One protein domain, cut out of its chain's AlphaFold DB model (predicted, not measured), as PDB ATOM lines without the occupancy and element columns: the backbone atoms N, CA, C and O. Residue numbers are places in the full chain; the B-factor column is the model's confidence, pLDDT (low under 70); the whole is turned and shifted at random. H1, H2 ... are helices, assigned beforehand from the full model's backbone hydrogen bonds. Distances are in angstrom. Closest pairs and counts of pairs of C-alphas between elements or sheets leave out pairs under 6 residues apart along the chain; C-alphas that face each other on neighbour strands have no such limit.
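AT A GLANCE: This is residues 451 to 601 of the 601 residues of the protein "Nucleoporin-domain-containing protein" of Hanseniaspora valbyensis NRRL Y-1626 (UniProt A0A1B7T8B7). Helices are stacked one after another along an elongated body: H5 crosses the long H7 in the middle, and H6 folds side by side with H7 as a hairpin. H3 and H4 pack on H5, with H1 and the short H2 beyond them at one end; H8 and H9 join H7 toward the other end, and the short H10 lies near H8. The printed part has 151 residues with ten named helices, H1 to H10 in chain order, and no named strand; the class is all helix. It is compact, with a radius of gyration of the C-alphas of 15.8 A, and spans 49 by 31 by 27 A.

HOW THE PARTS SIT: Begin with H7, residues 544 to 564, the hub, which touches five helices. H6, residues 527 to 540, forms a helical hairpin with it at a shallow tilt of 19 degrees, opposite ways; their closest C-alphas, Val 538 and Val 547, are 5.4 A apart. Look next at H5, residues 512 to 522: it touches H7 at a steep tilt of 50 degrees, the same way, closest at the C-alphas of Ala 513 and Ser 553, 4.4 A. H4, residues 491 to 505, makes a helical hairpin with H5 at 43 degrees, closest at C-alphas 499 and 512, 6.9 A. With residues 491 to 492 alone H4 also touches H6, about perpendicular at 74 degrees, closest at C-alphas 492 and 533, 6.1 A. H3, residues 468 to 482, touches H5, closest at C-alphas 476 and 522, 6.1 A, and is apart from H7. H1, residues 451 to 460, is close to H4 but not clearly touching, at C-alphas 459 and 501, 7.4 A; so is H2, residues 462 to 465, at C-alphas 463 and 505, 6.7 A. H8, residues 566 to 574, touches H7 only at the corner, closest at C-alphas 562 and 569, 5.4 A. H9, residues 579 to 584, only just touches H7, with 3 pairs of C-alphas within 8 A, closest 555 and 582, 7.3 A. H10, residues 596 to 599, is close to H8 but not clearly touching, at C-alphas 571 and 598, 7.1 A. Every O i to N i+4 pair is within hydrogen-bond range in H1 and H3 to H9; H2 and H10 are too short for one.

IN THESE COORDINATES: Find C-alpha 544 at (34.790, -18.288, -39.148); from there H7 runs 30.2 A to C-alpha 564 at (10.170, -3.266, -30.225). H4 measures 20.8 A, H3 20.5 A and H6 19.9 A. H1 begins at C-alpha 451, (16.136, -35.334, -35.067).

THE WHOLE: The C-alphas farthest apart, Glu 464 and Asn 574, are 50.4 A apart. The printed part has no cut and ends at residue 601, the chain's last. The link from H9 to H10, 11 residues, is long. Mean pLDDT of the printed part is 80.2; residues 464 to 466 and 572 to 601 are under 70.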
ATOM      1  N   ILE A 451      16.874 -36.600 -34.954       92.69
ATOM      2  CA  ILE A 451      16.136 -35.334 -35.067       92.69
ATOM      3  C   ILE A 451      16.861 -34.369 -36.015       92.69
ATOM      4  O   ILE A 451      16.225 -33.790 -36.896       92.69
ATOM      5  N   LEU A 452      18.177 -34.202 -35.857       91.31
ATOM      6  CA  LEU A 452      18.975 -33.337 -36.728       91.31
ATOM      7  C   LEU A 452      19.030 -33.857 -38.164       91.31
ATOM      8  O   LEU A 452      18.896 -33.053 -39.081       91.31
ATOM      9  N   ASP A 453      19.166 -35.168 -38.362       93.19
ATOM     10  CA  ASP A 453      19.119 -35.789 -39.692       93.19
ATOM     11  C   ASP A 453      17.774 -35.524 -40.395       93.19
ATOM     12  O   ASP A 453      17.712 -35.203 -41.584       93.19
ATOM     13  N   ASN A 454      16.670 -35.564 -39.650       92.56
ATOM     14  CA  ASN A 454      15.361 -35.228 -40.198       92.56
ATOM     15  C   ASN A 454      15.231 -33.726 -40.526       92.56
ATOM     16  O   ASN A 454      14.596 -33.365 -41.517       92.56
ATOM     17  N   TRP A 455      15.865 -32.841 -39.748       93.50
ATOM     18  CA  TRP A 455      15.966 -31.415 -40.081       93.50
ATOM     19  C   TRP A 455      16.837 -31.153 -41.315       93.50
ATOM     20  O   TRP A 455      16.469 -30.310 -42.135       93.50
ATOM     21  N   THR A 456      17.949 -31.873 -41.498       92.06
ATOM     22  CA  THR A 456      18.754 -31.770 -42.727       92.06
ATOM     23  C   THR A 456      17.961 -32.249 -43.934       92.06
ATOM     24  O   THR A 456      17.860 -31.511 -44.909       92.06
ATOM     25  N   LYS A 457      17.285 -33.403 -43.839       91.75
ATOM     26  CA  LYS A 457      16.383 -33.904 -44.891       91.75
ATOM     27  C   LYS A 457      15.255 -32.916 -45.195       91.75
ATOM     28  O   LYS A 457      14.902 -32.715 -46.354       91.75
ATOM     29  N   PHE A 458      14.691 -32.271 -44.170       91.62
ATOM     30  CA  PHE A 458      13.687 -31.222 -44.349       91.62
ATOM     31  C   PHE A 458      14.224 -30.061 -45.188       91.62
ATOM     32  O   PHE A 458      13.545 -29.646 -46.125       91.62
ATOM     33  N   LEU A 459      15.420 -29.553 -44.885       90.56
ATOM     34  CA  LEU A 459      16.019 -28.478 -45.674       90.56
ATOM     35  C   LEU A 459      16.397 -28.935 -47.082       90.56
ATOM     36  O   LEU A 459      16.184 -28.192 -48.038       90.56
ATOM     37  N   ASP A 460      16.888 -30.161 -47.233       88.62
ATOM     38  CA  ASP A 460      17.311 -30.705 -48.522       88.62
ATOM     39  C   ASP A 460      16.175 -30.731 -49.554       88.62
ATOM     40  O   ASP A 460      16.420 -30.461 -50.731       88.62
ATOM     41  N   ASN A 461      14.923 -30.899 -49.111       84.38
ATOM     42  CA  ASN A 461      13.735 -30.787 -49.965       84.38
ATOM     43  C   ASN A 461      13.606 -29.417 -50.670       84.38
ATOM     44  O   ASN A 461      12.925 -29.308 -51.688       84.38
ATOM     45  N   PHE A 462      14.249 -28.365 -50.155       84.44
ATOM     46  CA  PHE A 462      14.218 -27.020 -50.734       84.44
ATOM     47  C   PHE A 462      15.392 -26.729 -51.679       84.44
ATOM     48  O   PHE A 462      15.401 -25.655 -52.274       84.44
ATOM     49  N   ARG A 463      16.354 -27.651 -51.857       82.06
ATOM     50  CA  ARG A 463      17.515 -27.439 -52.748       82.06
ATOM     51  C   ARG A 463      17.123 -27.328 -54.220       82.06
ATOM     52  O   ARG A 463      17.667 -26.496 -54.932       82.06
ATOM     53  N   GLU A 464      16.201 -28.173 -54.677       67.44
ATOM     54  CA  GLU A 464      15.877 -28.290 -56.108       67.44
ATOM     55  C   GLU A 464      14.722 -27.375 -56.549       67.44
ATOM     56  O   GLU A 464      14.733 -26.863 -57.666       67.44
ATOM     57  N   PHE A 465      13.730 -27.144 -55.679       61.56
ATOM     58  CA  PHE A 465      12.476 -26.455 -56.035       61.56
ATOM     59  C   PHE A 465      12.046 -25.372 -55.027       61.56
ATOM     60  O   PHE A 465      10.961 -24.798 -55.150       61.56
ATOM     61  N   GLY A 466      12.861 -25.097 -54.005       66.50
ATOM     62  CA  GLY A 466      12.527 -24.172 -52.926       66.50
ATOM     63  C   GLY A 466      12.912 -22.725 -53.226       66.50
ATOM     64  O   GLY A 466      13.988 -22.442 -53.734       66.50
ATOM     65  N   ASN A 467      12.045 -21.785 -52.846       80.94
ATOM     66  CA  ASN A 467      12.401 -20.371 -52.711       80.94
ATOM     67  C   ASN A 467      12.571 -20.052 -51.218       80.94
ATOM     68  O   ASN A 467      11.827 -20.579 -50.384       80.94
ATOM     69  N   LEU A 468      13.493 -19.147 -50.885       84.44
ATOM     70  CA  LEU A 468      13.732 -18.639 -49.535       84.44
ATOM     71  C   LEU A 468      12.445 -18.226 -48.793       84.44
ATOM     72  O   LEU A 468      12.304 -18.499 -47.603       84.44
ATOM     73  N   LEU A 469      11.466 -17.632 -49.486       85.62
ATOM     74  CA  LEU A 469      10.178 -17.252 -48.885       85.62
ATOM     75  C   LEU A 469       9.321 -18.457 -48.465       85.62
ATOM     76  O   LEU A 469       8.586 -18.384 -47.480       85.62
ATOM     77  N   VAL A 470       9.374 -19.552 -49.227       86.94
ATOM     78  CA  VAL A 470       8.642 -20.790 -48.916       86.94
ATOM     79  C   VAL A 470       9.331 -21.510 -47.760       86.94
ATOM     80  O   VAL A 470       8.653 -21.953 -46.833       86.94
ATOM     81  N   LEU A 471      10.668 -21.533 -47.769       89.19
ATOM     82  CA  LEU A 471      11.471 -22.035 -46.658       89.19
ATOM     83  C   LEU A 471      11.166 -21.271 -45.362       89.19
ATOM     84  O   LEU A 471      10.887 -21.906 -44.349       89.19
ATOM     85  N   GLU A 472      11.146 -19.930 -45.396       89.69
ATOM     86  CA  GLU A 472      10.800 -19.097 -44.233       89.69
ATOM     87  C   GLU A 472       9.443 -19.508 -43.654       89.69
ATOM     88  O   GLU A 472       9.329 -19.784 -42.462       89.69
ATOM     89  N   LYS A 473       8.407 -19.579 -44.499       90.56
ATOM     90  CA  LYS A 473       7.042 -19.891 -44.058       90.56
ATOM     91  C   LYS A 473       6.934 -21.287 -43.447       90.56
ATOM     92  O   LYS A 473       6.331 -21.423 -42.381       90.56
ATOM     93  N   ASN A 474       7.509 -22.301 -44.091       89.69
ATOM     94  CA  ASN A 474       7.430 -23.682 -43.611       89.69
ATOM     95  C   ASN A 474       8.272 -23.879 -42.345       89.69
ATOM     96  O   ASN A 474       7.786 -24.451 -41.369       89.69
ATOM     97  N   PHE A 475       9.480 -23.312 -42.291       91.69
ATOM     98  CA  PHE A 475      10.322 -23.365 -41.096       91.69
ATOM     99  C   PHE A 475       9.658 -22.661 -39.906       91.69
ATOM    100  O   PHE A 475       9.619 -23.219 -38.813       91.69
ATOM    101  N   VAL A 476       9.058 -21.480 -40.110       93.12
ATOM    102  CA  VAL A 476       8.316 -20.754 -39.061       93.12
ATOM    103  C   VAL A 476       7.086 -21.529 -38.592       93.12
ATOM    104  O   VAL A 476       6.813 -21.585 -37.392       93.12
ATOM    105  N   LYS A 477       6.348 -22.161 -39.510       91.12
ATOM    106  CA  LYS A 477       5.194 -23.009 -39.175       91.12
ATOM    107  C   LYS A 477       5.598 -24.159 -38.246       91.12
ATOM    108  O   LYS A 477       4.930 -24.379 -37.239       91.12
ATOM    109  N   ILE A 478       6.689 -24.861 -38.555       89.88
ATOM    110  CA  ILE A 478       7.202 -25.968 -37.732       89.88
ATOM    111  C   ILE A 478       7.803 -25.438 -36.425       89.88
ATOM    112  O   ILE A 478       7.531 -25.975 -35.354       89.88
ATOM    113  N   GLY A 479       8.564 -24.346 -36.493       89.81
ATOM    114  CA  GLY A 479       9.168 -23.703 -35.331       89.81
ATOM    115  C   GLY A 479       8.128 -23.293 -34.294       89.81
ATOM    116  O   GLY A 479       8.287 -23.616 -33.123       89.81
ATOM    117  N   ASN A 480       7.008 -22.704 -34.713       90.31
ATOM    118  CA  ASN A 480       5.911 -22.359 -33.804       90.31
ATOM    119  C   ASN A 480       5.250 -23.584 -33.147       90.31
ATOM    120  O   ASN A 480       4.755 -23.469 -32.027       90.31
ATOM    121  N   LYS A 481       5.248 -24.753 -33.805       88.31
ATOM    122  CA  LYS A 481       4.747 -26.010 -33.218       88.31
ATOM    123  C   LYS A 481       5.742 -26.621 -32.211       88.31
ATOM    124  O   LYS A 481       5.314 -27.201 -31.213       88.31
ATOM    125  N   LEU A 482       7.052 -26.490 -32.458       89.50
ATOM    126  CA  LEU A 482       8.110 -27.223 -31.740       89.50
ATOM    127  C   LEU A 482       8.944 -26.392 -30.752       89.50
ATOM    128  O   LEU A 482       9.655 -26.984 -29.941       89.50
ATOM    129  N   ASN A 483       8.876 -25.056 -30.780       86.44
ATOM    130  CA  ASN A 483       9.760 -24.153 -30.016       86.44
ATOM    131  C   ASN A 483       9.827 -24.431 -28.499       86.44
ATOM    132  O   ASN A 483      10.843 -24.140 -27.856       86.44
ATOM    133  N   ASN A 484       8.767 -25.008 -27.932       84.62
ATOM    134  CA  ASN A 484       8.656 -25.352 -26.520       84.62
ATOM    135  C   ASN A 484       9.517 -26.567 -26.139       84.62
ATOM    136  O   ASN A 484       9.914 -26.699 -24.979       84.62
ATOM    137  N   ASN A 485       9.840 -27.447 -27.092       86.62
ATOM    138  CA  ASN A 485      10.638 -28.643 -26.850       86.62
ATOM    139  C   ASN A 485      12.102 -28.426 -27.260       86.62
ATOM    140  O   ASN A 485      12.448 -28.431 -28.439       86.62
ATOM    141  N   LYS A 486      12.984 -28.303 -26.260       85.00
ATOM    142  CA  LYS A 486      14.427 -28.080 -26.457       85.00
ATOM    143  C   LYS A 486      15.134 -29.213 -27.215       85.00
ATOM    144  O   LYS A 486      16.167 -28.953 -27.814       85.00
ATOM    145  N   TYR A 487      14.604 -30.438 -27.176       87.75
ATOM    146  CA  TYR A 487      15.195 -31.589 -27.869       87.75
ATOM    147  C   TYR A 487      14.828 -31.616 -29.356       87.75
ATOM    148  O   TYR A 487      15.669 -31.951 -30.180       87.75
ATOM    149  N   LEU A 488      13.592 -31.237 -29.701       89.00
ATOM    150  CA  LEU A 488      13.105 -31.229 -31.090       89.00
ATOM    151  C   LEU A 488      13.457 -29.948 -31.839       89.00
ATOM    152  O   LEU A 488      13.597 -29.966 -33.062       89.00
ATOM    153  N   PHE A 489      13.603 -28.848 -31.102       92.00
ATOM    154  CA  PHE A 489      14.006 -27.553 -31.629       92.00
ATOM    155  C   PHE A 489      15.303 -27.060 -30.952       92.00
ATOM    156  O   PHE A 489      15.273 -26.083 -30.191       92.00
ATOM    157  N   PRO A 490      16.449 -27.739 -31.180       91.31
ATOM    158  CA  PRO A 490      17.746 -27.322 -30.653       91.31
ATOM    159  C   PRO A 490      18.214 -26.057 -31.381       91.31
ATOM    160  O   PRO A 490      18.766 -26.103 -32.478       91.31
ATOM    161  N   VAL A 491      17.913 -24.900 -30.788       90.06
ATOM    162  CA  VAL A 491      18.091 -23.579 -31.412       90.06
ATOM    163  C   VAL A 491      19.527 -23.360 -31.889       90.06
ATOM    164  O   VAL A 491      19.725 -22.907 -33.011       90.06
ATOM    165  N   ASP A 492      20.517 -23.713 -31.075       89.50
ATOM    166  CA  ASP A 492      21.942 -23.586 -31.386       89.50
ATOM    167  C   ASP A 492      22.338 -24.355 -32.653       89.50
ATOM    168  O   ASP A 492      22.938 -23.796 -33.573       89.50
ATOM    169  N   GLN A 493      21.953 -25.626 -32.726       90.25
ATOM    170  CA  GLN A 493      22.277 -26.501 -33.850       90.25
ATOM    171  C   GLN A 493      21.501 -26.102 -35.107       90.25
ATOM    172  O   GLN A 493      22.079 -26.058 -36.193       90.25
ATOM    173  N   LEU A 494      20.221 -25.740 -34.967       91.75
ATOM    174  CA  LEU A 494      19.381 -25.303 -36.084       91.75
ATOM    175  C   LEU A 494      19.841 -23.971 -36.680       91.75
ATOM    176  O   LEU A 494      19.755 -23.805 -37.894       91.75
ATOM    177  N   ILE A 495      20.350 -23.036 -35.869       90.94
ATOM    178  CA  ILE A 495      20.946 -21.786 -36.369       90.94
ATOM    179  C   ILE A 495      22.129 -22.110 -37.281       90.94
ATOM    180  O   ILE A 495      22.179 -21.632 -38.413       90.94
ATOM    181  N   VAL A 496      23.065 -22.936 -36.808       90.44
ATOM    182  CA  VAL A 496      24.261 -23.305 -37.581       90.44
ATOM    183  C   VAL A 496      23.867 -24.029 -38.868       90.44
ATOM    184  O   VAL A 496      24.353 -23.681 -39.944       90.44
ATOM    185  N   LEU A 497      22.949 -24.988 -38.767       90.06
ATOM    186  CA  LEU A 497      22.454 -25.786 -39.884       90.06
ATOM    187  C   LEU A 497      21.773 -24.895 -40.942       90.06
ATOM    188  O   LEU A 497      22.099 -24.992 -42.125       90.06
ATOM    189  N   LEU A 498      20.902 -23.968 -40.527       90.25
ATOM    190  CA  LEU A 498      20.208 -23.056 -41.440       90.25
ATOM    191  C   LEU A 498      21.165 -22.037 -42.082       90.25
ATOM    192  O   LEU A 498      21.022 -21.745 -43.267       90.25
ATOM    193  N   ILE A 499      22.169 -21.534 -41.348       89.19
ATOM    194  CA  ILE A 499      23.208 -20.648 -41.906       89.19
ATOM    195  C   ILE A 499      23.988 -21.363 -43.009       89.19
ATOM    196  O   ILE A 499      24.171 -20.794 -44.086       89.19
ATOM    197  N   ILE A 500      24.449 -22.591 -42.750       88.69
ATOM    198  CA  ILE A 500      25.206 -23.381 -43.731       88.69
ATOM    199  C   ILE A 500      24.347 -23.606 -44.977       88.69
ATOM    200  O   ILE A 500      24.780 -23.280 -46.080       88.69
ATOM    201  N   PHE A 501      23.103 -24.053 -44.795       89.12
ATOM    202  CA  PHE A 501      22.191 -24.347 -45.896       89.12
ATOM    203  C   PHE A 501      21.871 -23.123 -46.769       89.12
ATOM    204  O   PHE A 501      21.938 -23.200 -47.997       89.12
ATOM    205  N   VAL A 502      21.540 -21.980 -46.159       86.94
ATOM    206  CA  VAL A 502      21.228 -20.741 -46.896       86.94
ATOM    207  C   VAL A 502      22.471 -20.206 -47.605       86.94
ATOM    208  O   VAL A 502      22.380 -19.750 -48.740       86.94
ATOM    209  N   ASN A 503      23.644 -20.297 -46.979       85.75
ATOM    210  CA  ASN A 503      24.893 -19.856 -47.595       85.75
ATOM    211  C   ASN A 503      25.329 -20.737 -48.780       85.75
ATOM    212  O   ASN A 503      26.012 -20.246 -49.675       85.75
ATOM    213  N   GLU A 504      24.976 -22.022 -48.790       86.06
ATOM    214  CA  GLU A 504      25.279 -22.927 -49.906       86.06
ATOM    215  C   GLU A 504      24.315 -22.756 -51.087       86.06
ATOM    216  O   GLU A 504      24.756 -22.849 -52.229       86.06
ATOM    217  N   ASN A 505      23.034 -22.463 -50.828       82.38
ATOM    218  CA  ASN A 505      21.988 -22.508 -51.860       82.38
ATOM    219  C   ASN A 505      21.398 -21.137 -52.254       82.38
ATOM    220  O   ASN A 505      20.905 -21.000 -53.366       82.38
ATOM    221  N   PHE A 506      21.450 -20.124 -51.381       81.19
ATOM    222  CA  PHE A 506      20.729 -18.841 -51.541       81.19
ATOM    223  C   PHE A 506      21.593 -17.611 -51.214       81.19
ATOM    224  O   PHE A 506      21.084 -16.564 -50.812       81.19
ATOM    225  N   LYS A 507      22.919 -17.727 -51.344       74.44
ATOM    226  CA  LYS A 507      23.876 -16.699 -50.902       74.44
ATOM    227  C   LYS A 507      23.632 -15.311 -51.509       74.44
ATOM    228  O   LYS A 507      23.880 -14.312 -50.838       74.44
ATOM    229  N   ASP A 508      23.162 -15.263 -52.752       74.06
ATOM    230  CA  ASP A 508      22.971 -14.018 -53.501       74.06
ATOM    231  C   ASP A 508      21.558 -13.424 -53.333       74.06
ATOM    232  O   ASP A 508      21.327 -12.271 -53.695       74.06
ATOM    233  N   ASP A 509      20.626 -14.175 -52.735       72.75
ATOM    234  CA  ASP A 509      19.208 -13.804 -52.665       72.75
ATOM    235  C   ASP A 509      18.841 -13.012 -51.402       72.75
ATOM    236  O   ASP A 509      17.794 -12.359 -51.359       72.75
ATOM    237  N   CYS A 510      19.656 -13.071 -50.340       78.06
ATOM    238  CA  CYS A 510      19.320 -12.428 -49.069       78.06
ATOM    239  C   CYS A 510      20.524 -12.158 -48.160       78.06
ATOM    240  O   CYS A 510      21.525 -12.874 -48.162       78.06
ATOM    241  N   ASP A 511      20.376 -11.157 -47.289       85.12
ATOM    242  CA  ASP A 511      21.237 -11.000 -46.125       85.12
ATOM    243  C   ASP A 511      20.932 -12.100 -45.099       85.12
ATOM    244  O   ASP A 511      19.962 -12.028 -44.339       85.12
ATOM    245  N   ILE A 512      21.782 -13.130 -45.077       84.44
ATOM    246  CA  ILE A 512      21.642 -14.316 -44.218       84.44
ATOM    247  C   ILE A 512      21.450 -13.914 -42.751       84.44
ATOM    248  O   ILE A 512      20.628 -14.498 -42.049       84.44
ATOM    249  N   ALA A 513      22.155 -12.878 -42.292       84.50
ATOM    250  CA  ALA A 513      22.059 -12.422 -40.911       84.50
ATOM    251  C   ALA A 513      20.675 -11.843 -40.577       84.50
ATOM    252  O   ALA A 513      20.144 -12.059 -39.485       84.50
ATOM    253  N   GLU A 514      20.056 -11.134 -41.524       86.81
ATOM    254  CA  GLU A 514      18.698 -10.637 -41.339       86.81
ATOM    255  C   GLU A 514      17.673 -11.772 -41.394       86.81
ATOM    256  O   GLU A 514      16.749 -11.809 -40.571       86.81
ATOM    257  N   PHE A 515      17.854 -12.697 -42.338       88.50
ATOM    258  CA  PHE A 515      16.985 -13.852 -42.524       88.50
ATOM    259  C   PHE A 515      16.913 -14.716 -41.262       88.50
ATOM    260  O   PHE A 515      15.820 -14.944 -40.745       88.50
ATOM    261  N   ILE A 516      18.058 -15.135 -40.715       89.00
ATOM    262  CA  ILE A 516      18.121 -15.994 -39.522       89.00
ATOM    263  C   ILE A 516      17.454 -15.309 -38.329       89.00
ATOM    264  O   ILE A 516      16.571 -15.888 -37.692       89.00
ATOM    265  N   THR A 517      17.802 -14.050 -38.062       87.50
ATOM    266  CA  THR A 517      17.198 -13.287 -36.965       87.50
ATOM    267  C   THR A 517      15.682 -13.186 -37.123       87.50
ATOM    268  O   THR A 517      14.941 -13.420 -36.170       87.50
ATOM    269  N   LYS A 518      15.190 -12.897 -38.333       89.88
ATOM    270  CA  LYS A 518      13.752 -12.808 -38.613       89.88
ATOM    271  C   LYS A 518      13.042 -14.153 -38.417       89.88
ATOM    272  O   LYS A 518      12.006 -14.187 -37.756       89.88
ATOM    273  N   VAL A 519      13.596 -15.239 -38.956       91.44
ATOM    274  CA  VAL A 519      13.015 -16.589 -38.897       91.44
ATOM    275  C   VAL A 519      12.844 -17.046 -37.452       91.44
ATOM    276  O   VAL A 519      11.732 -17.374 -37.051       91.44
ATOM    277  N   PHE A 520      13.905 -17.015 -36.640       91.81
ATOM    278  CA  PHE A 520      13.849 -17.538 -35.268       91.81
ATOM    279  C   PHE A 520      12.967 -16.687 -34.340       91.81
ATOM    280  O   PHE A 520      12.277 -17.248 -33.487       91.81
ATOM    281  N   ILE A 521      12.902 -15.364 -34.541       90.75
ATOM    282  CA  ILE A 521      11.925 -14.509 -33.842       90.75
ATOM    283  C   ILE A 521      10.495 -14.893 -34.249       90.75
ATOM    284  O   ILE A 521       9.622 -15.024 -33.393       90.75
ATOM    285  N   ASN A 522      10.248 -15.104 -35.545       91.50
ATOM    286  CA  ASN A 522       8.930 -15.496 -36.052       91.50
ATOM    287  C   ASN A 522       8.516 -16.914 -35.613       91.50
ATOM    288  O   ASN A 522       7.319 -17.187 -35.537       91.50
ATOM    289  N   CYS A 523       9.473 -17.786 -35.275       91.25
ATOM    290  CA  CYS A 523       9.239 -19.073 -34.607       91.25
ATOM    291  C   CYS A 523       8.836 -18.935 -33.122       91.25
ATOM    292  O   CYS A 523       8.696 -19.949 -32.436       91.25
ATOM    293  N   GLY A 524       8.707 -17.716 -32.588       88.75
ATOM    294  CA  GLY A 524       8.285 -17.461 -31.208       88.75
ATOM    295  C   GLY A 524       9.407 -17.519 -30.168       88.75
ATOM    296  O   GLY A 524       9.127 -17.626 -28.975       88.75
ATOM    297  N   ILE A 525      10.678 -17.457 -30.581       90.44
ATOM    298  CA  ILE A 525      11.807 -17.396 -29.642       90.44
ATOM    299  C   ILE A 525      11.988 -15.957 -29.163       90.44
ATOM    300  O   ILE A 525      12.019 -15.024 -29.964       90.44
ATOM    301  N   SER A 526      12.123 -15.780 -27.846       90.19
ATOM    302  CA  SER A 526      12.349 -14.463 -27.252       90.19
ATOM    303  C   SER A 526      13.691 -13.868 -27.681       90.19
ATOM    304  O   SER A 526      14.670 -14.587 -27.901       90.19
ATOM    305  N   PHE A 527      13.742 -12.535 -27.752       87.50
ATOM    306  CA  PHE A 527      14.959 -11.793 -28.081       87.50
ATOM    307  C   PHE A 527      16.116 -12.151 -27.139       87.50
ATOM    308  O   PHE A 527      17.207 -12.449 -27.614       87.50
ATOM    309  N   GLU A 528      15.849 -12.244 -25.835       86.88
ATOM    310  CA  GLU A 528      16.816 -12.656 -24.808       86.88
ATOM    311  C   GLU A 528      17.391 -14.052 -25.066       86.88
ATOM    312  O   GLU A 528      18.607 -14.249 -25.078       86.88
ATOM    313  N   LYS A 529      16.522 -15.045 -25.304       87.94
ATOM    314  CA  LYS A 529      16.960 -16.427 -25.525       87.94
ATOM    315  C   LYS A 529      17.805 -16.511 -26.789       87.94
ATOM    316  O   LYS A 529      18.850 -17.151 -26.766       87.94
ATOM    317  N   LEU A 530      17.380 -15.860 -27.870       88.12
ATOM    318  CA  LEU A 530      18.131 -15.842 -29.123       88.12
ATOM    319  C   LEU A 530      19.478 -15.121 -28.967       88.12
ATOM    320  O   LEU A 530      20.485 -15.591 -29.490       88.12
ATOM    321  N   TYR A 531      19.512 -14.040 -28.184       87.56
ATOM    322  CA  TYR A 531      20.721 -13.290 -27.865       87.56
ATOM    323  C   TYR A 531      21.779 -14.160 -27.170       87.56
ATOM    324  O   TYR A 531      22.910 -14.262 -27.654       87.56
ATOM    325  N   TYR A 532      21.406 -14.851 -26.088       88.00
ATOM    326  CA  TYR A 532      22.320 -15.760 -25.389       88.00
ATOM    327  C   TYR A 532      22.795 -16.908 -26.283       88.00
ATOM    328  O   TYR A 532      23.977 -17.236 -26.270       88.00
ATOM    329  N   GLN A 533      21.908 -17.481 -27.104       87.00
ATOM    330  CA  GLN A 533      22.275 -18.559 -28.030       87.00
ATOM    331  C   GLN A 533      23.280 -18.085 -29.087       87.00
ATOM    332  O   GLN A 533      24.268 -18.770 -29.339       87.00
ATOM    333  N   PHE A 534      23.088 -16.898 -29.669       87.69
ATOM    334  CA  PHE A 534      24.068 -16.327 -30.592       87.69
ATOM    335  C   PHE A 534      25.410 -16.057 -29.910       87.69
ATOM    336  O   PHE A 534      26.451 -16.402 -30.464       87.69
ATOM    337  N   LYS A 535      25.408 -15.492 -28.699       84.75
ATOM    338  CA  LYS A 535      26.634 -15.228 -27.936       84.75
ATOM    339  C   LYS A 535      27.401 -16.512 -27.618       84.75
ATOM    340  O   LYS A 535      28.609 -16.570 -27.849       84.75
ATOM    341  N   ASP A 536      26.700 -17.545 -27.155       85.50
ATOM    342  CA  ASP A 536      27.282 -18.861 -26.887       85.50
ATOM    343  C   ASP A 536      27.864 -19.484 -28.162       85.50
ATOM    344  O   ASP A 536      28.963 -20.042 -28.132       85.50
ATOM    345  N   LEU A 537      27.171 -19.353 -29.297       84.88
ATOM    346  CA  LEU A 537      27.650 -19.850 -30.585       84.88
ATOM    347  C   LEU A 537      28.903 -19.112 -31.071       84.88
ATOM    348  O   LEU A 537      29.824 -19.782 -31.525       84.88
ATOM    349  N   VAL A 538      29.000 -17.784 -30.924       84.00
ATOM    350  CA  VAL A 538      30.219 -17.029 -31.295       84.00
ATOM    351  C   VAL A 538      31.449 -17.549 -30.546       84.00
ATOM    352  O   VAL A 538      32.540 -17.579 -31.110       84.00
ATOM    353  N   VAL A 539      31.280 -17.970 -29.288       81.81
ATOM    354  CA  VAL A 539      32.373 -18.515 -28.467       81.81
ATOM    355  C   VAL A 539      32.689 -19.970 -28.825       81.81
ATOM    356  O   VAL A 539      33.852 -20.362 -28.785       81.81
ATOM    357  N   ARG A 540      31.673 -20.779 -29.146       82.00
ATOM    358  CA  ARG A 540      31.820 -22.230 -29.359       82.00
ATOM    359  C   ARG A 540      32.123 -22.641 -30.798       82.00
ATOM    360  O   ARG A 540      32.632 -23.736 -30.997       82.00
ATOM    361  N   SER A 541      31.749 -21.846 -31.800       77.12
ATOM    362  CA  SER A 541      31.847 -22.267 -33.200       77.12
ATOM    363  C   SER A 541      33.225 -21.982 -33.800       77.12
ATOM    364  O   SER A 541      33.660 -20.834 -33.841       77.12
ATOM    365  N   ASP A 542      33.861 -23.010 -34.368       73.81
ATOM    366  CA  ASP A 542      35.175 -22.891 -35.025       73.81
ATOM    367  C   ASP A 542      35.095 -22.357 -36.470       73.81
ATOM    368  O   ASP A 542      36.096 -21.956 -37.073       73.81
ATOM    369  N   ASN A 543      33.898 -22.347 -37.068       80.44
ATOM    370  CA  ASN A 543      33.704 -21.927 -38.453       80.44
ATOM    371  C   ASN A 543      33.601 -20.398 -38.560       80.44
ATOM    372  O   ASN A 543      32.538 -19.821 -38.332       80.44
ATOM    373  N   LYS A 544      34.695 -19.753 -38.988       79.00
ATOM    374  CA  LYS A 544      34.790 -18.288 -39.148       79.00
ATOM    375  C   LYS A 544      33.620 -17.677 -39.927       79.00
ATOM    376  O   LYS A 544      33.083 -16.665 -39.504       79.00
ATOM    377  N   LYS A 545      33.160 -18.325 -41.005       78.50
ATOM    378  CA  LYS A 545      32.038 -17.811 -41.811       78.50
ATOM    379  C   LYS A 545      30.723 -17.787 -41.029       78.50
ATOM    380  O   LYS A 545      29.940 -16.858 -41.178       78.50
ATOM    381  N   VAL A 546      30.484 -18.804 -40.201       81.75
ATOM    382  CA  VAL A 546      29.294 -18.878 -39.342       81.75
ATOM    383  C   VAL A 546      29.390 -17.827 -38.238       81.75
ATOM    384  O   VAL A 546      28.423 -17.109 -38.006       81.75
ATOM    385  N   VAL A 547      30.569 -17.662 -37.627       83.06
ATOM    386  CA  VAL A 547      30.825 -16.623 -36.615       83.06
ATOM    387  C   VAL A 547      30.539 -15.222 -37.160       83.06
ATOM    388  O   VAL A 547      29.857 -14.444 -36.493       83.06
ATOM    389  N   ASP A 548      31.006 -14.903 -38.368       82.50
ATOM    390  CA  ASP A 548      30.815 -13.583 -38.980       82.50
ATOM    391  C   ASP A 548      29.324 -13.292 -39.236       82.50
ATOM    392  O   ASP A 548      28.825 -12.212 -38.905       82.50
ATOM    393  N   VAL A 549      28.580 -14.286 -39.740       84.38
ATOM    394  CA  VAL A 549      27.121 -14.184 -39.924       84.38
ATOM    395  C   VAL A 549      26.414 -14.004 -38.580       84.38
ATOM    396  O   VAL A 549      25.530 -13.152 -38.473       84.38
ATOM    397  N   ILE A 550      26.802 -14.745 -37.538       84.75
ATOM    398  CA  ILE A 550      26.178 -14.642 -36.210       84.75
ATOM    399  C   ILE A 550      26.463 -13.274 -35.581       84.75
ATOM    400  O   ILE A 550      25.542 -12.658 -35.053       84.75
ATOM    401  N   LYS A 551      27.686 -12.743 -35.688       83.31
ATOM    402  CA  LYS A 551      28.028 -11.392 -35.205       83.31
ATOM    403  C   LYS A 551      27.143 -10.318 -35.837       83.31
ATOM    404  O   LYS A 551      26.582  -9.482 -35.130       83.31
ATOM    405  N   LYS A 552      26.962 -10.380 -37.159       83.56
ATOM    406  CA  LYS A 552      26.040  -9.494 -37.879       83.56
ATOM    407  C   LYS A 552      24.578  -9.733 -37.470       83.56
ATOM    408  O   LYS A 552      23.813  -8.784 -37.318       83.56
ATOM    409  N   SER A 553      24.194 -10.988 -37.223       84.50
ATOM    410  CA  SER A 553      22.846 -11.354 -36.754       84.50
ATOM    411  C   SER A 553      22.544 -10.762 -35.379       84.50
ATOM    412  O   SER A 553      21.441 -10.257 -35.180       84.50
ATOM    413  N   ILE A 554      23.521 -10.759 -34.460       83.69
ATOM    414  CA  ILE A 554      23.412 -10.115 -33.145       83.69
ATOM    415  C   ILE A 554      23.146  -8.621 -33.320       83.69
ATOM    416  O   ILE A 554      22.190  -8.115 -32.747       83.69
ATOM    417  N   GLN A 555      23.911  -7.917 -34.155       80.44
ATOM    418  CA  GLN A 555      23.696  -6.483 -34.395       80.44
ATOM    419  C   GLN A 555      22.262  -6.187 -34.869       80.44
ATOM    420  O   GLN A 555      21.585  -5.317 -34.317       80.44
ATOM    421  N   ILE A 556      21.765  -6.962 -35.837       82.75
ATOM    422  CA  ILE A 556      20.391  -6.841 -36.349       82.75
ATOM    423  C   ILE A 556      19.362  -7.192 -35.263       82.75
ATOM    424  O   ILE A 556      18.320  -6.540 -35.165       82.75
ATOM    425  N   LEU A 557      19.635  -8.203 -34.434       85.06
ATOM    426  CA  LEU A 557      18.778  -8.597 -33.317       85.06
ATOM    427  C   LEU A 557      18.641  -7.460 -32.301       85.06
ATOM    428  O   LEU A 557      17.518  -7.135 -31.931       85.06
ATOM    429  N   ILE A 558      19.750  -6.827 -31.908       80.44
ATOM    430  CA  ILE A 558      19.776  -5.694 -30.968       80.44
ATOM    431  C   ILE A 558      18.985  -4.509 -31.529       80.44
ATOM    432  O   ILE A 558      18.140  -3.949 -30.832       80.44
ATOM    433  N   GLN A 559      19.193  -4.167 -32.804       79.00
ATOM    434  CA  GLN A 559      18.434  -3.107 -33.474       79.00
ATOM    435  C   GLN A 559      16.928  -3.407 -33.471       79.00
ATOM    436  O   GLN A 559      16.116  -2.553 -33.110       79.00
ATOM    437  N   LYS A 560      16.535  -4.636 -33.833       82.00
ATOM    438  CA  LYS A 560      15.123  -5.056 -33.839       82.00
ATOM    439  C   LYS A 560      14.529  -5.111 -32.430       82.00
ATOM    440  O   LYS A 560      13.351  -4.792 -32.274       82.00
ATOM    441  N   TRP A 561      15.317  -5.487 -31.427       83.31
ATOM    442  CA  TRP A 561      14.891  -5.529 -30.032       83.31
ATOM    443  C   TRP A 561      14.652  -4.118 -29.490       83.31
ATOM    444  O   TRP A 561      13.559  -3.845 -29.004       83.31
ATOM    445  N   TYR A 562      15.585  -3.184 -29.696       77.44
ATOM    446  CA  TYR A 562      15.439  -1.780 -29.285       77.44
ATOM    447  C   TYR A 562      14.221  -1.088 -29.921       77.44
ATOM    448  O   TYR A 562      13.538  -0.269 -29.299       77.44
ATOM    449  N   LEU A 563      13.905  -1.416 -31.178       79.38
ATOM    450  CA  LEU A 563      12.723  -0.865 -31.844       79.38
ATOM    451  C   LEU A 563      11.404  -1.386 -31.255       79.38
ATOM    452  O   LEU A 563      10.407  -0.661 -31.288       79.38
ATOM    453  N   LYS A 564      11.387  -2.613 -30.726       80.94
ATOM    454  CA  LYS A 564      10.170  -3.266 -30.225       80.94
ATOM    455  C   LYS A 564       9.967  -3.151 -28.716       80.94
ATOM    456  O   LYS A 564       8.818  -3.146 -28.286       80.94
ATOM    457  N   ASP A 565      11.037  -3.086 -27.935       80.19
ATOM    458  CA  ASP A 565      10.989  -3.136 -26.475       80.19
ATOM    459  C   ASP A 565      11.300  -1.767 -25.863       80.19
ATOM    460  O   ASP A 565      12.379  -1.206 -26.054       80.19
ATOM    461  N   LEU A 566      10.321  -1.224 -25.136       76.75
ATOM    462  CA  LEU A 566      10.428   0.074 -24.470       76.75
ATOM    463  C   LEU A 566      11.424   0.034 -23.305       76.75
ATOM    464  O   LEU A 566      12.138   1.004 -23.095       76.75
ATOM    465  N   SER A 567      11.526  -1.093 -22.596       76.19
ATOM    466  CA  SER A 567      12.402  -1.223 -21.423       76.19
ATOM    467  C   SER A 567      13.882  -1.171 -21.804       76.19
ATOM    468  O   SER A 567      14.672  -0.453 -21.190       76.19
ATOM    469  N   LEU A 568      14.239  -1.867 -22.886       74.25
ATOM    470  CA  LEU A 568      15.576  -1.824 -23.464       74.25
ATOM    471  C   LEU A 568      15.891  -0.431 -24.022       74.25
ATOM    472  O   LEU A 568      17.022   0.039 -23.898       74.25
ATOM    473  N   ARG A 569      14.898   0.241 -24.620       72.81
ATOM    474  CA  ARG A 569      15.058   1.609 -25.122       72.81
ATOM    475  C   ARG A 569      15.370   2.587 -24.004       72.81
ATOM    476  O   ARG A 569      16.376   3.283 -24.084       72.81
ATOM    477  N   ASP A 570      14.568   2.565 -22.950       72.38
ATOM    478  CA  ASP A 570      14.746   3.437 -21.795       72.38
ATOM    479  C   ASP A 570      16.099   3.183 -21.112       72.38
ATOM    480  O   ASP A 570      16.763   4.124 -20.687       72.38
ATOM    481  N   PHE A 571      16.563   1.932 -21.036       71.56
ATOM    482  CA  PHE A 571      17.878   1.618 -20.470       71.56
ATOM    483  C   PHE A 571      19.045   2.128 -21.325       71.56
ATOM    484  O   PHE A 571      20.023   2.649 -20.787       71.56
ATOM    485  N   ILE A 572      18.974   1.967 -22.649       69.38
ATOM    486  CA  ILE A 572      20.056   2.380 -23.553       69.38
ATOM    487  C   ILE A 572      20.102   3.910 -23.690       69.38
ATOM    488  O   ILE A 572      21.192   4.484 -23.645       69.38
ATOM    489  N   ASP A 573      18.941   4.568 -23.781       67.94
ATOM    490  CA  ASP A 573      18.827   6.025 -23.920       67.94
ATOM    491  C   ASP A 573      19.248   6.762 -22.631       67.94
ATOM    492  O   ASP A 573      19.886   7.809 -22.708       67.94
ATOM    493  N   ASN A 574      18.964   6.206 -21.442       62.38
ATOM    494  CA  ASN A 574      19.360   6.812 -20.159       62.38
ATOM    495  C   ASN A 574      20.852   6.648 -19.823       62.38
ATOM    496  O   ASN A 574      21.394   7.444 -19.058       62.38
ATOM    497  N   ASN A 575      21.517   5.628 -20.371       60.22
ATOM    498  CA  ASN A 575      22.928   5.337 -20.098       60.22
ATOM    499  C   ASN A 575      23.893   5.943 -21.136       60.22
ATOM    500  O   ASN A 575      25.069   5.580 -21.149       60.22
ATOM    501  N   ASP A 576      23.413   6.833 -22.018       55.09
ATOM    502  CA  ASP A 576      24.199   7.533 -23.054       55.09
ATOM    503  C   ASP A 576      25.019   6.596 -23.975       55.09
ATOM    504  O   ASP A 576      25.976   6.997 -24.645       55.09
ATOM    505  N   LYS A 577      24.620   5.321 -24.063       58.19
ATOM    506  CA  LYS A 577      25.185   4.352 -25.004       58.19
ATOM    507  C   LYS A 577      24.531   4.593 -26.355       58.19
ATOM    508  O   LYS A 577      23.568   3.924 -26.715       58.19
ATOM    509  N   ASN A 578      25.020   5.587 -27.092       55.00
ATOM    510  CA  ASN A 578      24.489   5.925 -28.409       55.00
ATOM    511  C   ASN A 578      24.373   4.661 -29.277       55.00
ATOM    512  O   ASN A 578      25.377   4.113 -29.732       55.00
ATOM    513  N   LEU A 579      23.142   4.241 -29.588       55.72
ATOM    514  CA  LEU A 579      22.873   3.164 -30.548       55.72
ATOM    515  C   LEU A 579      23.564   3.403 -31.894       55.72
ATOM    516  O   LEU A 579      23.856   2.452 -32.610       55.72
ATOM    517  N   LYS A 580      23.862   4.672 -32.208       52.66
ATOM    518  CA  LYS A 580      24.666   5.089 -33.358       52.66
ATOM    519  C   LYS A 580      26.030   4.402 -33.404       52.66
ATOM    520  O   LYS A 580      26.371   3.903 -34.460       52.66
ATOM    521  N   GLU A 581      26.759   4.245 -32.297       53.59
ATOM    522  CA  GLU A 581      28.073   3.578 -32.330       53.59
ATOM    523  C   GLU A 581      27.974   2.070 -32.623       53.59
ATOM    524  O   GLU A 581      28.854   1.507 -33.268       53.59
ATOM    525  N   LEU A 582      26.886   1.413 -32.208       53.72
ATOM    526  CA  LEU A 582      26.598   0.005 -32.524       53.72
ATOM    527  C   LEU A 582      26.015  -0.195 -33.922       53.72
ATOM    528  O   LEU A 582      26.172  -1.268 -34.496       53.72
ATOM    529  N   ILE A 583      25.322   0.808 -34.463       51.91
ATOM    530  CA  ILE A 583      24.856   0.844 -35.855       51.91
ATOM    531  C   ILE A 583      26.033   1.157 -36.800       51.91
ATOM    532  O   ILE A 583      26.099   0.587 -37.886       51.91
ATOM    533  N   ASP A 584      26.981   1.996 -36.372       50.09
ATOM    534  CA  ASP A 584      28.134   2.445 -37.163       50.09
ATOM    535  C   ASP A 584      29.317   1.456 -37.121       50.09
ATOM    536  O   ASP A 584      30.104   1.388 -38.076       50.09
ATOM    537  N   LYS A 585      29.458   0.642 -36.062       52.91
ATOM    538  CA  LYS A 585      30.438  -0.456 -36.024       52.91
ATOM    539  C   LYS A 585      30.049  -1.542 -37.030       52.91
ATOM    540  O   LYS A 585      28.973  -2.129 -36.965       52.91
ATOM    541  N   LYS A 586      30.960  -1.827 -37.968       51.22
ATOM    542  CA  LYS A 586      30.779  -2.847 -39.019       51.22
ATOM    543  C   LYS A 586      30.789  -4.290 -38.494       51.22
ATOM    544  O   LYS A 586      30.316  -5.173 -39.199       51.22
ATOM    545  N   GLU A 587      31.328  -4.532 -37.298       58.31
ATOM    546  CA  GLU A 587      31.439  -5.864 -36.692       58.31
ATOM    547  C   GLU A 587      31.135  -5.811 -35.186       58.31
ATOM    548  O   GLU A 587      31.616  -4.925 -34.481       58.31
ATOM    549  N   PHE A 588      30.345  -6.771 -34.695       64.38
ATOM    550  CA  PHE A 588      30.039  -6.940 -33.269       64.38
ATOM    551  C   PHE A 588      31.253  -7.504 -32.505       64.38
ATOM    552  O   PHE A 588      31.781  -8.563 -32.871       64.38
ATOM    553  N   ASP A 589      31.660  -6.832 -31.420       66.38
ATOM    554  CA  ASP A 589      32.670  -7.306 -30.465       66.38
ATOM    555  C   ASP A 589      32.014  -7.672 -29.123       66.38
ATOM    556  O   ASP A 589      31.282  -6.883 -28.527       66.38
ATOM    557  N   ILE A 590      32.322  -8.870 -28.615       64.19
ATOM    558  CA  ILE A 590      31.835  -9.389 -27.327       64.19
ATOM    559  C   ILE A 590      32.279  -8.493 -26.158       64.19
ATOM    560  O   ILE A 590      31.617  -8.455 -25.118       64.19
ATOM    561  N   LYS A 591      33.410  -7.789 -26.300       61.41
ATOM    562  CA  LYS A 591      33.948  -6.902 -25.257       61.41
ATOM    563  C   LYS A 591      33.162  -5.601 -25.098       61.41
ATOM    564  O   LYS A 591      33.214  -5.008 -24.027       61.41
ATOM    565  N   GLU A 592      32.435  -5.186 -26.130       64.06
ATOM    566  CA  GLU A 592      31.670  -3.935 -26.180       64.06
ATOM    567  C   GLU A 592      30.158  -4.214 -26.238       64.06
ATOM    568  O   GLU A 592      29.398  -3.493 -26.878       64.06
ATOM    569  N   ASP A 593      29.730  -5.299 -25.588       68.88
ATOM    570  CA  ASP A 593      28.349  -5.771 -25.538       68.88
ATOM    571  C   ASP A 593      27.469  -4.842 -24.668       68.88
ATOM    572  O   ASP A 593      27.576  -4.863 -23.438       68.88
ATOM    573  N   PRO A 594      26.572  -4.036 -25.269       63.38
ATOM    574  CA  PRO A 594      25.755  -3.055 -24.552       63.38
ATOM    575  C   PRO A 594      24.611  -3.699 -23.760       63.38
ATOM    576  O   PRO A 594      24.118  -3.092 -22.810       63.38
ATOM    577  N   ILE A 595      24.192  -4.909 -24.151       69.38
ATOM    578  CA  ILE A 595      23.059  -5.638 -23.569       69.38
ATOM    579  C   ILE A 595      23.501  -6.451 -22.355       69.38
ATOM    580  O   ILE A 595      22.685  -6.725 -21.480       69.38
ATOM    581  N   LYS A 596      24.791  -6.795 -22.248       66.00
ATOM    582  CA  LYS A 596      25.324  -7.512 -21.082       66.00
ATOM    583  C   LYS A 596      24.940  -6.843 -19.761       66.00
ATOM    584  O   LYS A 596      24.441  -7.514 -18.872       66.00
ATOM    585  N   GLU A 597      25.111  -5.526 -19.671       63.59
ATOM    586  CA  GLU A 597      24.758  -4.747 -18.476       63.59
ATOM    587  C   GLU A 597      23.243  -4.570 -18.290       63.59
ATOM    588  O   GLU A 597      22.797  -4.329 -17.174       63.59
ATOM    589  N   PHE A 598      22.445  -4.682 -19.356       66.50
ATOM    590  CA  PHE A 598      20.983  -4.644 -19.263       66.50
ATOM    591  C   PHE A 598      20.418  -5.946 -18.693       66.50
ATOM    592  O   PHE A 598      19.516  -5.901 -17.875       66.50
ATOM    593  N   LEU A 599      20.955  -7.095 -19.116       66.56
ATOM    594  CA  LEU A 599      20.485  -8.417 -18.683       66.56
ATOM    595  C   LEU A 599      21.068  -8.879 -17.339       66.56
ATOM    596  O   LEU A 599      20.581  -9.852 -16.768       66.56
ATOM    597  N   GLU A 600      22.146  -8.245 -16.868       62.12
ATOM    598  CA  GLU A 600      22.735  -8.488 -15.542       62.12
ATOM    599  C   GLU A 600      22.065  -7.656 -14.423       62.12
ATOM    600  O   GLU A 600      22.277  -7.965 -13.248       62.12
ATOM    601  N   ASN A 601      21.257  -6.646 -14.778       49.88
ATOM    602  CA  ASN A 601      20.403  -5.855 -13.877       49.88
ATOM    603  C   ASN A 601      18.964  -6.381 -13.882       49.88
ATOM    604  O   ASN A 601      18.299  -6.248 -12.827       49.88
TER     605      ASN A 601